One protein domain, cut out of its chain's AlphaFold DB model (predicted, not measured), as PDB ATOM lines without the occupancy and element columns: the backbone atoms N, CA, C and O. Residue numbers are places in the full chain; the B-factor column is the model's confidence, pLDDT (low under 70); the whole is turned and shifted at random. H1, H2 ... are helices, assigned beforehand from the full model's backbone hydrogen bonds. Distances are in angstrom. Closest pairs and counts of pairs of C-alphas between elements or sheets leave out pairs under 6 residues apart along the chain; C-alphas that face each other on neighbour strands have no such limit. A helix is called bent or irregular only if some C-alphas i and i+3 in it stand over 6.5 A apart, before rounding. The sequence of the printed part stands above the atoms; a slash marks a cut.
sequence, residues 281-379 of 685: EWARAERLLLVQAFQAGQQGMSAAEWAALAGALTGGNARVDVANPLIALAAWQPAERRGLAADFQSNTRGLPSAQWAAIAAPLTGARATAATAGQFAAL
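This is residues 281 to 379 of the 685 residues of an uncharacterized protein of Trinickia dinghuensis (UniProt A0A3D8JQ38). Six helices form a slab of two rows, H1, H3 and H5 in one and H2, H4 and H6 in the other, and the chain passes from row to row at each link. The rows run along the longest axis, with H3 and H4 in the middle and H1 and H6 at opposite ends. The printed part has 99 residues, with six named helices in the order H1 to H6 and no named strand: all helix. It is compact, with a radius of gyration of the C-alphas of 12.4 A and spans of 35 by 27 by 16 A.

H1, residues 284 to 296, touches H3, residues 320 to 327, at a steep tilt of 39 degrees, with C-alphas 290 and 320 closest at 5.7 A. H3 is the hub, touching four helices, and is irregular, but only just: C-alphas 322 and 325 are 6.6 A apart. H2, residues 303 to 310, touches H3, with C-alphas 310 and 323 closest at 6.2 A. H2 touches H4, residues 334 to 346, at a shallow tilt of 22 degrees, the same way, with C-alphas 309 and 338 closest at 4.3 A. H4 touches H3 with residues 337 to 341 alone, with C-alphas 326 and 337 closest at 6.3 A. H5, residues 353 to 360, touches H3 at a shallow tilt of 7 degrees, the same way, with C-alphas 325 and 354 closest at 5.4 A. H6, residues 370 to 377, touches H4, with C-alphas 340 and 370 closest at 4.5 A. H6 also touches H5, about perpendicular at 75 degrees, with C-alphas 360 and 373 closest at 5.1 A. H1 and H6 are apart. Every O i to N i+4 pair is within hydrogen-bond range in H1, H2, H4, H5 and H6; in H3, 2 of 4 are.

H1 begins at C-alpha 284 (-15.497, -31.768, 41.327). H1 and H4 each measure 18.5 A, H2 and H5 10.4 A, H6 10.2 A and H3 9.8 A. H6 ends at C-alpha 377 (-2.604, -10.208, 23.872).

The two farthest C-alphas, those of Arg 284 and Ala 366, are 36.7 A apart. The printed part has no cut, and the five links are short. Mean pLDDT of the printed part is 93.3; residue 348 is under 70.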
ATOM      1  N   GLU A 281     -19.714 -27.352  34.549       89.19
ATOM      2  CA  GLU A 281     -19.132 -28.533  33.902       89.19
ATOM      3  C   GLU A 281     -17.622 -28.641  34.172       89.19
ATOM      4  O   GLU A 281     -16.797 -28.823  33.282       89.19
ATOM      5  N   TRP A 282     -17.239 -28.474  35.433       92.56
ATOM      6  CA  TRP A 282     -15.862 -28.560  35.904       92.56
ATOM      7  C   TRP A 282     -15.644 -29.858  36.677       92.56
ATOM      8  O   TRP A 282     -16.588 -30.464  37.193       92.56
ATOM      9  N   ALA A 283     -14.392 -30.285  36.838       91.44
ATOM     10  CA  ALA A 283     -14.087 -31.375  37.759       91.44
ATOM     11  C   ALA A 283     -14.536 -31.006  39.185       91.44
ATOM     12  O   ALA A 283     -14.470 -29.847  39.598       91.44
ATOM     13  N   ARG A 284     -14.993 -31.993  39.963       88.31
ATOM     14  CA  ARG A 284     -15.497 -31.768  41.327       88.31
ATOM     15  C   ARG A 284     -14.491 -31.029  42.219       88.31
ATOM     16  O   ARG A 284     -14.882 -30.122  42.947       88.31
ATOM     17  N   ALA A 285     -13.217 -31.418  42.163       91.25
ATOM     18  CA  ALA A 285     -12.160 -30.783  42.949       91.25
ATOM     19  C   ALA A 285     -11.990 -29.295  42.589       91.25
ATOM     20  O   ALA A 285     -11.870 -28.462  43.479       91.25
ATOM     21  N   GLU A 286     -12.073 -28.951  41.302       94.88
ATOM     22  CA  GLU A 286     -11.961 -27.565  40.828       94.88
ATOM     23  C   GLU A 286     -13.193 -26.732  41.216       94.88
ATOM     24  O   GLU A 286     -13.052 -25.587  41.633       94.88
ATOM     25  N   ARG A 287     -14.404 -27.310  41.193       93.12
ATOM     26  CA  ARG A 287     -15.605 -26.636  41.730       93.12
ATOM     27  C   ARG A 287     -15.454 -26.303  43.211       93.12
ATOM     28  O   ARG A 287     -15.773 -25.192  43.619       93.12
ATOM     29  N   LEU A 288     -14.948 -27.247  44.005       91.88
ATOM     30  CA  LEU A 288     -14.694 -27.034  45.430       91.88
ATOM     31  C   LEU A 288     -13.693 -25.891  45.654       91.88
ATOM     32  O   LEU A 288     -13.960 -24.994  46.451       91.88
ATOM     33  N   LEU A 289     -12.569 -25.911  44.935       94.69
ATOM     34  CA  LEU A 289     -11.556 -24.858  45.008       94.69
ATOM     35  C   LEU A 289     -12.126 -23.492  44.585       94.69
ATOM     36  O   LEU A 289     -11.786 -22.478  45.189       94.69
ATOM     37  N   LEU A 290     -13.035 -23.454  43.603       95.56
ATOM     38  CA  LEU A 290     -13.657 -22.214  43.136       95.56
ATOM     39  C   LEU A 290     -14.590 -21.631  44.200       95.56
ATOM     40  O   LEU A 290     -14.557 -20.432  44.463       95.56
ATOM     41  N   VAL A 291     -15.387 -22.482  44.852       94.62
ATOM     42  CA  VAL A 291     -16.256 -22.082  45.969       94.62
ATOM     43  C   VAL A 291     -15.425 -21.560  47.141       94.62
ATOM     44  O   VAL A 291     -15.774 -20.543  47.740       94.62
ATOM     45  N   GLN A 292     -14.308 -22.220  47.457       93.38
ATOM     46  CA  GLN A 292     -13.379 -21.760  48.494       93.38
ATOM     47  C   GLN A 292     -12.752 -20.406  48.134       93.38
ATOM     48  O   GLN A 292     -12.668 -19.529  48.991       93.38
ATOM     49  N   ALA A 293     -12.372 -20.199  46.870       93.69
ATOM     50  CA  ALA A 293     -11.864 -18.915  46.393       93.69
ATOM     51  C   ALA A 293     -12.929 -17.805  46.480       93.69
ATOM     52  O   ALA A 293     -12.628 -16.710  46.953       93.69
ATOM     53  N   PHE A 294     -14.184 -18.099  46.123       94.56
ATOM     54  CA  PHE A 294     -15.306 -17.167  46.275       94.56
ATOM     55  C   PHE A 294     -15.547 -16.780  47.742       94.56
ATOM     56  O   PHE A 294     -15.760 -15.606  48.043       94.56
ATOM     57  N   GLN A 295     -15.472 -17.749  48.662       91.44
ATOM     58  CA  GLN A 295     -15.569 -17.508  50.106       91.44
ATOM     59  C   GLN A 295     -14.426 -16.638  50.636       91.44
ATOM     60  O   GLN A 295     -14.646 -15.801  51.508       91.44
ATOM     61  N   ALA A 296     -13.213 -16.817  50.108       90.81
ATOM     62  CA  ALA A 296     -12.054 -16.027  50.508       90.81
ATOM     63  C   ALA A 296     -12.143 -14.564  50.038       90.81
ATOM     64  O   ALA A 296     -11.590 -13.676  50.687       90.81
ATOM     65  N   GLY A 297     -12.844 -14.288  48.935       88.75
ATOM     66  CA  GLY A 297     -13.120 -12.921  48.513       88.75
ATOM     67  C   GLY A 297     -13.927 -12.842  47.227       88.75
ATOM     68  O   GLY A 297     -13.509 -13.345  46.194       88.75
ATOM     69  N   GLN A 298     -15.046 -12.118  47.264       84.25
ATOM     70  CA  GLN A 298     -15.980 -12.016  46.138       84.25
ATOM     71  C   GLN A 298     -15.475 -11.170  44.962       84.25
ATOM     72  O   GLN A 298     -16.007 -11.279  43.859       84.25
ATOM     73  N   GLN A 299     -14.489 -10.293  45.182       89.00
ATOM     74  CA  GLN A 299     -13.978  -9.348  44.172       89.00
ATOM     75  C   GLN A 299     -15.080  -8.493  43.511       89.00
ATOM     76  O   GLN A 299     -14.997  -8.162  42.323       89.00
ATOM     77  N   GLY A 300     -16.129  -8.164  44.279       86.56
ATOM     78  CA  GLY A 300     -17.291  -7.400  43.815       86.56
ATOM     79  C   GLY A 300     -18.239  -8.162  42.882       86.56
ATOM     80  O   GLY A 300     -19.073  -7.529  42.248       86.56
ATOM     81  N   MET A 301     -18.108  -9.488  42.774       93.81
ATOM     82  CA  MET A 301     -18.934 -10.345  41.923       93.81
ATOM     83  C   MET A 301     -19.830 -11.266  42.762       93.81
ATOM     84  O   MET A 301     -19.428 -11.786  43.802       93.81
ATOM     85  N   SER A 302     -21.033 -11.530  42.268       94.88
ATOM     86  CA  SER A 302     -21.934 -12.569  42.773       94.88
ATOM     87  C   SER A 302     -21.446 -13.981  42.412       94.88
ATOM     88  O   SER A 302     -20.648 -14.171  41.492       94.88
ATOM     89  N   ALA A 303     -21.969 -15.007  43.093       94.25
ATOM     90  CA  ALA A 303     -21.660 -16.407  42.773       94.25
ATOM     91  C   ALA A 303     -22.044 -16.782  41.329       94.25
ATOM     92  O   ALA A 303     -21.322 -17.524  40.668       94.25
ATOM     93  N   ALA A 304     -23.155 -16.233  40.823       94.94
ATOM     94  CA  ALA A 304     -23.589 -16.434  39.443       94.94
ATOM     95  C   ALA A 304     -22.586 -15.852  38.436       94.94
ATOM     96  O   ALA A 304     -22.316 -16.473  37.414       94.94
ATOM     97  N   GLU A 305     -21.992 -14.696  38.733       96.44
ATOM     98  CA  GLU A 305     -20.969 -14.080  37.882       96.44
ATOM     99  C   GLU A 305     -19.636 -14.833  37.944       96.44
ATOM    100  O   GLU A 305     -18.999 -15.025  36.908       96.44
ATOM    101  N   TRP A 306     -19.241 -15.321  39.127       96.25
ATOM    102  CA  TRP A 306     -18.093 -16.225  39.277       96.25
ATOM    103  C   TRP A 306     -18.273 -17.489  38.439       96.25
ATOM    104  O   TRP A 306     -17.393 -17.849  37.657       96.25
ATOM    105  N   ALA A 307     -19.432 -18.136  38.566       95.19
ATOM    106  CA  ALA A 307     -19.771 -19.315  37.788       95.19
ATOM    107  C   ALA A 307     -19.842 -19.003  36.285       95.19
ATOM    108  O   ALA A 307     -19.341 -19.771  35.475       95.19
ATOM    109  N   ALA A 308     -20.394 -17.861  35.880       96.00
ATOM    110  CA  ALA A 308     -20.465 -17.486  34.471       96.00
ATOM    111  C   ALA A 308     -19.078 -17.264  33.841       96.00
ATOM    112  O   ALA A 308     -18.878 -17.623  32.681       96.00
ATOM    113  N   LEU A 309     -18.126 -16.694  34.589       97.12
ATOM    114  CA  LEU A 309     -16.731 -16.568  34.158       97.12
ATOM    115  C   LEU A 309     -16.049 -17.936  34.107       97.12
ATOM    116  O   LEU A 309     -15.462 -18.282  33.085       97.12
ATOM    117  N   ALA A 310     -16.160 -18.730  35.173       97.06
ATOM    118  CA  ALA A 310     -15.598 -20.077  35.229       97.06
ATOM    119  C   ALA A 310     -16.142 -20.966  34.097       97.06
ATOM    120  O   ALA A 310     -15.382 -21.663  33.434       97.06
ATOM    121  N   GLY A 311     -17.439 -20.874  33.803       95.75
ATOM    122  CA  GLY A 311     -18.094 -21.596  32.714       95.75
ATOM    123  C   GLY A 311     -17.658 -21.163  31.311       95.75
ATOM    124  O   GLY A 311     -17.904 -21.898  30.360       95.75
ATOM    125  N   ALA A 312     -16.992 -20.011  31.155       96.31
ATOM    126  CA  ALA A 312     -16.349 -19.645  29.890       96.31
ATOM    127  C   ALA A 312     -15.048 -20.434  29.641       96.31
ATOM    128  O   ALA A 312     -14.584 -20.505  28.505       96.31
ATOM    129  N   LEU A 313     -14.471 -21.039  30.686       96.31
ATOM    130  CA  LEU A 313     -13.273 -21.870  30.614       96.31
ATOM    131  C   LEU A 313     -13.667 -23.349  30.567       96.31
ATOM    132  O   LEU A 313     -14.419 -23.838  31.413       96.31
ATOM    133  N   THR A 314     -13.133 -24.079  29.588       94.31
ATOM    134  CA  THR A 314     -13.491 -25.482  29.336       94.31
ATOM    135  C   THR A 314     -12.257 -26.359  29.122       94.31
ATOM    136  O   THR A 314     -11.146 -25.870  28.882       94.31
ATOM    137  N   GLY A 315     -12.437 -27.680  29.221       90.88
ATOM    138  CA  GLY A 315     -11.360 -28.654  29.030       90.88
ATOM    139  C   GLY A 315     -10.225 -28.470  30.041       90.88
ATOM    140  O   GLY A 315     -10.467 -28.316  31.233       90.88
ATOM    141  N   GLY A 316      -8.974 -28.458  29.570       90.00
ATOM    142  CA  GLY A 316      -7.792 -28.297  30.434       90.00
ATOM    143  C   GLY A 316      -7.693 -26.946  31.161       90.00
ATOM    144  O   GLY A 316      -6.950 -26.842  32.134       90.00
ATOM    145  N   ASN A 317      -8.457 -25.938  30.726       93.94
ATOM    146  CA  ASN A 317      -8.495 -24.605  31.336       93.94
ATOM    147  C   ASN A 317      -9.587 -24.458  32.407       93.94
ATOM    148  O   ASN A 317      -9.643 -23.422  33.067       93.94
ATOM    149  N   ALA A 318     -10.453 -25.463  32.581       95.19
ATOM    150  CA  ALA A 318     -11.523 -25.496  33.580       95.19
ATOM    151  C   ALA A 318     -10.966 -25.723  35.001       95.19
ATOM    152  O   ALA A 318     -11.245 -26.739  35.645       95.19
ATOM    153  N   ARG A 319     -10.099 -24.809  35.444       95.44
ATOM    154  CA  ARG A 319      -9.312 -24.909  36.672       95.44
ATOM    155  C   ARG A 319      -9.238 -23.569  37.393       95.44
ATOM    156  O   ARG A 319      -9.236 -22.499  36.778       95.44
ATOM    157  N   VAL A 320      -9.158 -23.620  38.716       95.38
ATOM    158  CA  VAL A 320      -9.193 -22.433  39.579       95.38
ATOM    159  C   VAL A 320      -7.930 -21.587  39.466       95.38
ATOM    160  O   VAL A 320      -8.018 -20.362  39.474       95.38
ATOM    161  N   ASP A 321      -6.764 -22.211  39.300       95.00
ATOM    162  CA  ASP A 321      -5.494 -21.514  39.051       95.00
ATOM    163  C   ASP A 321      -5.514 -20.709  37.740       95.00
ATOM    164  O   ASP A 321      -4.880 -19.658  37.647       95.00
ATOM    165  N   VAL A 322      -6.303 -21.151  36.757       95.69
ATOM    166  CA  VAL A 322      -6.530 -20.433  35.500       95.69
ATOM    167  C   VAL A 322      -7.540 -19.295  35.671       95.69
ATOM    168  O   VAL A 322      -7.286 -18.191  35.185       95.69
ATOM    169  N   ALA A 323      -8.656 -19.529  36.367       96.19
ATOM    170  CA  ALA A 323      -9.726 -18.540  36.525       96.19
ATOM    171  C   ALA A 323      -9.379 -17.397  37.492       96.19
ATOM    172  O   ALA A 323      -9.715 -16.243  37.221       96.19
ATOM    173  N   ASN A 324      -8.691 -17.692  38.600       95.25
ATOM    174  CA  ASN A 324      -8.422 -16.727  39.671       95.25
ATOM    175  C   ASN A 324      -7.738 -15.434  39.191       95.25
ATOM    176  O   ASN A 324      -8.212 -14.360  39.568       95.25
ATOM    177  N   PRO A 325      -6.688 -15.470  38.341       95.88
ATOM    178  CA  PRO A 325      -6.083 -14.247  37.814       95.88
ATOM    179  C   PRO A 325      -7.065 -13.343  37.060       95.88
ATOM    180  O   PRO A 325      -6.985 -12.124  37.176       95.88
ATOM    181  N   LEU A 326      -8.008 -13.924  36.311       96.31
ATOM    182  CA  LEU A 326      -9.002 -13.174  35.534       96.31
ATOM    183  C   LEU A 326     -10.109 -12.609  36.436       96.31
ATOM    184  O   LEU A 326     -10.582 -11.492  36.232       96.31
ATOM    185  N   ILE A 327     -10.493 -13.363  37.469       95.25
ATOM    186  CA  ILE A 327     -11.465 -12.938  38.482       95.25
ATOM    187  C   ILE A 327     -10.932 -11.758  39.306       95.25
ATOM    188  O   ILE A 327     -11.694 -10.847  39.631       95.25
ATOM    189  N   ALA A 328      -9.630 -11.745  39.608       94.56
ATOM    190  CA  ALA A 328      -8.975 -10.745  40.453       94.56
ATOM    191  C   ALA A 328      -8.913  -9.323  39.853       94.56
ATOM    192  O   ALA A 328      -8.455  -8.397  40.521       94.56
ATOM    193  N   LEU A 329      -9.392  -9.114  38.621       94.62
ATOM    194  CA  LEU A 329      -9.450  -7.810  37.950       94.62
ATOM    195  C   LEU A 329     -10.557  -6.911  38.529       94.62
ATOM    196  O   LEU A 329     -11.509  -6.557  37.840       94.62
ATOM    197  N   ALA A 330     -10.442  -6.521  39.800       87.50
ATOM    198  CA  ALA A 330     -11.494  -5.837  40.562       87.50
ATOM    199  C   ALA A 330     -12.053  -4.558  39.897       87.50
ATOM    200  O   ALA A 330     -13.230  -4.246  40.064       87.50
ATOM    201  N   ALA A 331     -11.236  -3.842  39.117       88.62
ATOM    202  CA  ALA A 331     -11.647  -2.632  38.397       88.62
ATOM    203  C   ALA A 331     -12.544  -2.903  37.171       88.62
ATOM    204  O   ALA A 331     -13.138  -1.976  36.624       88.62
ATOM    205  N   TRP A 332     -12.635  -4.158  36.723       95.69
ATOM    206  CA  TRP A 332     -13.405  -4.553  35.548       95.69
ATOM    207  C   TRP A 332     -14.823  -4.965  35.923       95.69
ATOM    208  O   TRP A 332     -15.043  -5.595  36.959       95.69
ATOM    209  N   GLN A 333     -15.778  -4.685  35.037       95.12
ATOM    210  CA  GLN A 333     -17.145  -5.173  35.195       95.12
ATOM    211  C   GLN A 333     -17.204  -6.702  35.037       95.12
ATOM    212  O   GLN A 333     -16.454  -7.256  34.226       95.12
ATOM    213  N   PRO A 334     -18.106  -7.404  35.748       94.56
ATOM    214  CA  PRO A 334     -18.192  -8.867  35.696       94.56
ATOM    215  C   PRO A 334     -18.367  -9.428  34.275       94.56
ATOM    216  O   PRO A 334     -17.741 -10.428  33.916       94.56
ATOM    217  N   ALA A 335     -19.154  -8.746  33.434       95.25
ATOM    218  CA  ALA A 335     -19.343  -9.112  32.030       95.25
ATOM    219  C   ALA A 335     -18.036  -9.046  31.214       95.25
ATOM    220  O   ALA A 335     -17.762  -9.957  30.435       95.25
ATOM    221  N   GLU A 336     -17.197  -8.031  31.440       97.25
ATOM    222  CA  GLU A 336     -15.904  -7.882  30.755       97.25
ATOM    223  C   GLU A 336     -14.879  -8.908  31.245       97.25
ATOM    224  O   GLU A 336     -14.114  -9.440  30.444       97.25
ATOM    225  N   ARG A 337     -14.894  -9.276  32.536       97.06
ATOM    226  CA  ARG A 337     -14.047 -10.374  33.047       97.06
ATOM    227  C   ARG A 337     -14.436 -11.718  32.425       97.06
ATOM    228  O   ARG A 337     -13.564 -12.507  32.065       97.06
ATOM    229  N   ARG A 338     -15.739 -11.974  32.249       96.56
ATOM    230  CA  ARG A 338     -16.234 -13.151  31.514       96.56
ATOM    231  C   ARG A 338     -15.828 -13.108  30.040       96.56
ATOM    232  O   ARG A 338     -15.395 -14.132  29.518       96.56
ATOM    233  N   GLY A 339     -15.951 -11.951  29.385       96.75
ATOM    234  CA  GLY A 339     -15.479 -11.751  28.013       96.75
ATOM    235  C   GLY A 339     -13.989 -12.067  27.882       96.75
ATOM    236  O   GLY A 339     -13.598 -12.830  27.006       96.75
ATOM    237  N   LEU A 340     -13.174 -11.593  28.828       96.81
ATOM    238  CA  LEU A 340     -11.739 -11.862  28.864       96.81
ATOM    239  C   LEU A 340     -11.431 -13.357  29.040       96.81
ATOM    240  O   LEU A 340     -10.519 -13.872  28.400       96.81
ATOM    241  N   ALA A 341     -12.192 -14.067  29.881       96.81
ATOM    242  CA  ALA A 341     -12.068 -15.517  30.029       96.81
ATOM    243  C   ALA A 341     -12.430 -16.272  28.741       96.81
ATOM    244  O   ALA A 341     -11.733 -17.219  28.382       96.81
ATOM    245  N   ALA A 342     -13.464 -15.833  28.018       95.94
ATOM    246  CA  ALA A 342     -13.816 -16.400  26.717       95.94
ATOM    247  C   ALA A 342     -12.734 -16.124  25.655       95.94
ATOM    248  O   ALA A 342     -12.350 -17.032  24.915       95.94
ATOM    249  N   ASP A 343     -12.183 -14.909  25.621       94.69
ATOM    250  CA  ASP A 343     -11.089 -14.545  24.716       94.69
ATOM    251  C   ASP A 343      -9.831 -15.373  25.012       94.69
ATOM    252  O   ASP A 343      -9.253 -15.964  24.095       94.69
ATOM    253  N   PHE A 344      -9.463 -15.514  26.290       95.19
ATOM    254  CA  PHE A 344      -8.383 -16.397  26.731       95.19
ATOM    255  C   PHE A 344      -8.631 -17.852  26.305       95.19
ATOM    256  O   PHE A 344      -7.735 -18.480  25.738       95.19
ATOM    257  N   GLN A 345      -9.843 -18.379  26.524       94.56
ATOM    258  CA  GLN A 345     -10.206 -19.748  26.146       94.56
ATOM    259  C   GLN A 345     -10.058 -19.979  24.639       94.56
ATOM    260  O   GLN A 345      -9.547 -21.016  24.221       94.56
ATOM    261  N   SER A 346     -10.500 -19.018  23.826       89.88
ATOM    262  CA  SER A 346     -10.448 -19.123  22.366       89.88
ATOM    263  C   SER A 346      -9.035 -18.974  21.801       89.88
ATOM    264  O   SER A 346      -8.750 -19.467  20.710       89.88
ATOM    265  N   ASN A 347      -8.152 -18.266  22.509       77.31
ATOM    266  CA  ASN A 347      -6.905 -17.816  21.919       77.31
ATOM    267  C   ASN A 347      -5.807 -17.580  22.951       77.31
ATOM    268  O   ASN A 347      -5.285 -16.476  23.068       77.31
ATOM    269  N   THR A 348      -5.388 -18.627  23.660       67.56
ATOM    270  CA  THR A 348      -4.325 -18.507  24.672       67.56
ATOM    271  C   THR A 348      -3.036 -17.899  24.104       67.56
ATOM    272  O   THR A 348      -2.320 -17.210  24.826       67.56
ATOM    273  N   ARG A 349      -2.733 -18.120  22.810       72.31
ATOM    274  CA  ARG A 349      -1.486 -17.714  22.116       72.31
ATOM    275  C   ARG A 349      -0.214 -18.080  22.884       72.31
ATOM    276  O   ARG A 349       0.778 -17.356  22.826       72.31
ATOM    277  N   GLY A 350      -0.261 -19.185  23.630       80.06
ATOM    278  CA  GLY A 350       0.828 -19.618  24.507       80.06
ATOM    279  C   GLY A 350       1.042 -18.739  25.746       80.06
ATOM    280  O   GLY A 350       2.021 -18.944  26.458       80.06
ATOM    281  N   LEU A 351       0.156 -17.778  26.023       90.94
ATOM    282  CA  LEU A 351       0.164 -16.988  27.251       90.94
ATOM    283  C   LEU A 351      -0.680 -17.696  28.332       90.94
ATOM    284  O   LEU A 351      -1.831 -18.047  28.063       90.94
ATOM    285  N   PRO A 352      -0.173 -17.874  29.564       93.75
ATOM    286  CA  PRO A 352      -0.982 -18.281  30.706       93.75
ATOM    287  C   PRO A 352      -1.958 -17.168  31.118       93.75
ATOM    288  O   PRO A 352      -1.731 -15.984  30.850       93.75
ATOM    289  N   SER A 353      -3.020 -17.531  31.840       94.94
ATOM    290  CA  SER A 353      -4.056 -16.587  32.286       94.94
ATOM    291  C   SER A 353      -3.507 -15.436  33.135       94.94
ATOM    292  O   SER A 353      -3.989 -14.312  33.031       94.94
ATOM    293  N   ALA A 354      -2.445 -15.668  33.913       95.81
ATOM    294  CA  ALA A 354      -1.767 -14.618  34.672       95.81
ATOM    295  C   ALA A 354      -1.178 -13.511  33.774       95.81
ATOM    296  O   ALA A 354      -1.202 -12.342  34.146       95.81
ATOM    297  N   GLN A 355      -0.688 -13.851  32.576       95.50
ATOM    298  CA  GLN A 355      -0.185 -12.856  31.621       95.50
ATOM    299  C   GLN A 355      -1.330 -12.103  30.936       95.50
ATOM    300  O   GLN A 355      -1.220 -10.901  30.719       95.50
ATOM    301  N   TRP A 356      -2.452 -12.774  30.665       96.12
ATOM    302  CA  TRP A 356      -3.681 -12.109  30.222       96.12
ATOM    303  C   TRP A 356      -4.197 -11.114  31.265       96.12
ATOM    304  O   TRP A 356      -4.479  -9.964  30.932       96.12
ATOM    305  N   ALA A 357      -4.233 -11.519  32.535       96.38
ATOM    306  CA  ALA A 357      -4.582 -10.638  33.641       96.38
ATOM    307  C   ALA A 357      -3.604  -9.457  33.759       96.38
ATOM    308  O   ALA A 357      -4.043  -8.327  33.934       96.38
ATOM    309  N   ALA A 358      -2.294  -9.674  33.586       96.81
ATOM    310  CA  ALA A 358      -1.300  -8.596  33.603       96.81
ATOM    311  C   ALA A 358      -1.473  -7.586  32.450       96.81
ATOM    312  O   ALA A 358      -1.222  -6.400  32.637       96.81
ATOM    313  N   ILE A 359      -1.925  -8.034  31.273       96.81
ATOM    314  CA  ILE A 359      -2.272  -7.155  30.143       96.81
ATOM    315  C   ILE A 359      -3.557  -6.369  30.432       96.81
ATOM    316  O   ILE A 359      -3.654  -5.197  30.072       96.81
ATOM    317  N   ALA A 360      -4.541  -6.996  31.074       97.31
ATOM    318  CA  ALA A 360      -5.839  -6.397  31.368       97.31
ATOM    319  C   ALA A 360      -5.817  -5.428  32.565       97.31
ATOM    320  O   ALA A 360      -6.496  -4.404  32.538       97.31
ATOM    321  N   ALA A 361      -5.028  -5.726  33.601       96.81
ATOM    322  CA  ALA A 361      -5.022  -5.011  34.878       96.81
ATOM    323  C   ALA A 361      -4.791  -3.489  34.788       96.81
ATOM    324  O   ALA A 361      -5.441  -2.768  35.544       96.81
ATOM    325  N   PRO A 362      -3.923  -2.964  33.896       95.50
ATOM    326  CA  PRO A 362      -3.732  -1.524  33.760       95.50
ATOM    327  C   PRO A 362      -4.937  -0.790  33.163       95.50
ATOM    328  O   PRO A 362      -5.035   0.416  33.339       95.50
ATOM    329  N   LEU A 363      -5.822  -1.474  32.434       95.56
ATOM    330  CA  LEU A 363      -6.923  -0.842  31.707       95.56
ATOM    331  C   LEU A 363      -8.060  -0.476  32.666       95.56
ATOM    332  O   LEU A 363      -8.540  -1.334  33.412       95.56
ATOM    333  N   THR A 364      -8.525   0.775  32.614       94.12
ATOM    334  CA  THR A 364      -9.591   1.286  33.491       94.12
ATOM    335  C   THR A 364     -10.724   1.964  32.710       94.12
ATOM    336  O   THR A 364     -10.618   2.249  31.511       94.12
ATOM    337  N   GLY A 365     -11.861   2.200  33.377       91.25
ATOM    338  CA  GLY A 365     -12.998   2.927  32.806       91.25
ATOM    339  C   GLY A 365     -13.482   2.339  31.475       91.25
ATOM    340  O   GLY A 365     -13.690   1.137  31.356       91.25
ATOM    341  N   ALA A 366     -13.631   3.184  30.452       91.00
ATOM    342  CA  ALA A 366     -14.106   2.772  29.125       91.00
ATOM    343  C   ALA A 366     -13.120   1.882  28.338       91.00
ATOM    344  O   ALA A 366     -13.486   1.343  27.296       91.00
ATOM    345  N   ARG A 367     -11.868   1.747  28.799       93.38
ATOM    346  CA  ARG A 367     -10.835   0.911  28.161       93.38
ATOM    347  C   ARG A 367     -10.700  -0.463  28.815       93.38
ATOM    348  O   ARG A 367     -10.071  -1.338  28.225       93.38
ATOM    349  N   ALA A 368     -11.289  -0.657  29.997       95.25
ATOM    350  CA  ALA A 368     -11.326  -1.921  30.734       95.25
ATOM    351  C   ALA A 368     -12.282  -2.934  30.079       95.25
ATOM    352  O   ALA A 368     -13.289  -3.322  30.671       95.25
ATOM    353  N   THR A 369     -11.993  -3.312  28.833       95.62
ATOM    354  CA  THR A 369     -12.817  -4.224  28.035       95.62
ATOM    355  C   THR A 369     -12.016  -5.415  27.527       95.62
ATOM    356  O   THR A 369     -10.835  -5.282  27.180       95.62
ATOM    357  N   ALA A 370     -12.672  -6.574  27.430       95.44
ATOM    358  CA  ALA A 370     -12.074  -7.821  26.953       95.44
ATOM    359  C   ALA A 370     -11.421  -7.639  25.577       95.44
ATOM    360  O   ALA A 370     -10.253  -7.977  25.392       95.44
ATOM    361  N   ALA A 371     -12.121  -6.953  24.667       94.06
ATOM    362  CA  ALA A 371     -11.629  -6.645  23.331       94.06
ATOM    363  C   ALA A 371     -10.305  -5.857  23.343       94.06
ATOM    364  O   ALA A 371      -9.410  -6.150  22.549       94.06
ATOM    365  N   THR A 372     -10.148  -4.881  24.246       95.31
ATOM    366  CA  THR A 372      -8.918  -4.078  24.350       95.31
ATOM    367  C   THR A 372      -7.737  -4.938  24.790       95.31
ATOM    368  O   THR A 372      -6.695  -4.946  24.131       95.31
ATOM    369  N   ALA A 373      -7.910  -5.712  25.864       95.56
ATOM    370  CA  ALA A 373      -6.877  -6.632  26.337       95.56
ATOM    371  C   ALA A 373      -6.551  -7.709  25.289       95.56
ATOM    372  O   ALA A 373      -5.377  -8.006  25.057       95.56
ATOM    373  N   GLY A 374      -7.570  -8.228  24.597       94.31
ATOM    374  CA  GLY A 374      -7.435  -9.200  23.519       94.31
ATOM    375  C   GLY A 374      -6.571  -8.695  22.361       94.31
ATOM    376  O   GLY A 374      -5.745  -9.453  21.852       94.31
ATOM    377  N   GLN A 375      -6.668  -7.414  21.979       94.94
ATOM    378  CA  GLN A 375      -5.809  -6.855  20.925       94.94
ATOM    379  C   GLN A 375      -4.331  -6.792  21.329       94.94
ATOM    380  O   GLN A 375      -3.468  -7.128  20.518       94.94
ATOM    381  N   PHE A 376      -4.020  -6.434  22.578       95.25
ATOM    382  CA  PHE A 376      -2.635  -6.458  23.063       95.25
ATOM    383  C   PHE A 376      -2.112  -7.883  23.240       95.25
ATOM    384  O   PHE A 376      -0.992  -8.187  22.822       95.25
ATOM    385  N   ALA A 377      -2.930  -8.788  23.784       94.38
ATOM    386  CA  ALA A 377      -2.604 -10.208  23.872       94.38
ATOM    387  C   ALA A 377      -2.368 -10.826  22.483       94.38
ATOM    388  O   ALA A 377      -1.573 -11.757  22.352       94.38
ATOM    389  N   ALA A 378      -2.981 -10.270  21.435       92.31
ATOM    390  CA  ALA A 378      -2.832 -10.697  20.052       92.31
ATOM    391  C   ALA A 378      -1.556 -10.209  19.333       92.31
ATOM    392  O   ALA A 378      -1.335 -10.585  18.178       92.31
ATOM    393  N   LEU A 379      -0.687  -9.418  19.961       92.50
ATOM    394  CA  LEU A 379       0.533  -8.937  19.305       92.50
ATOM    395  C   LEU A 379       1.554 -10.066  19.105       92.50
ATOM    396  O   LEU A 379       2.221 -10.515  20.036       92.50
TER     397      LEU A 379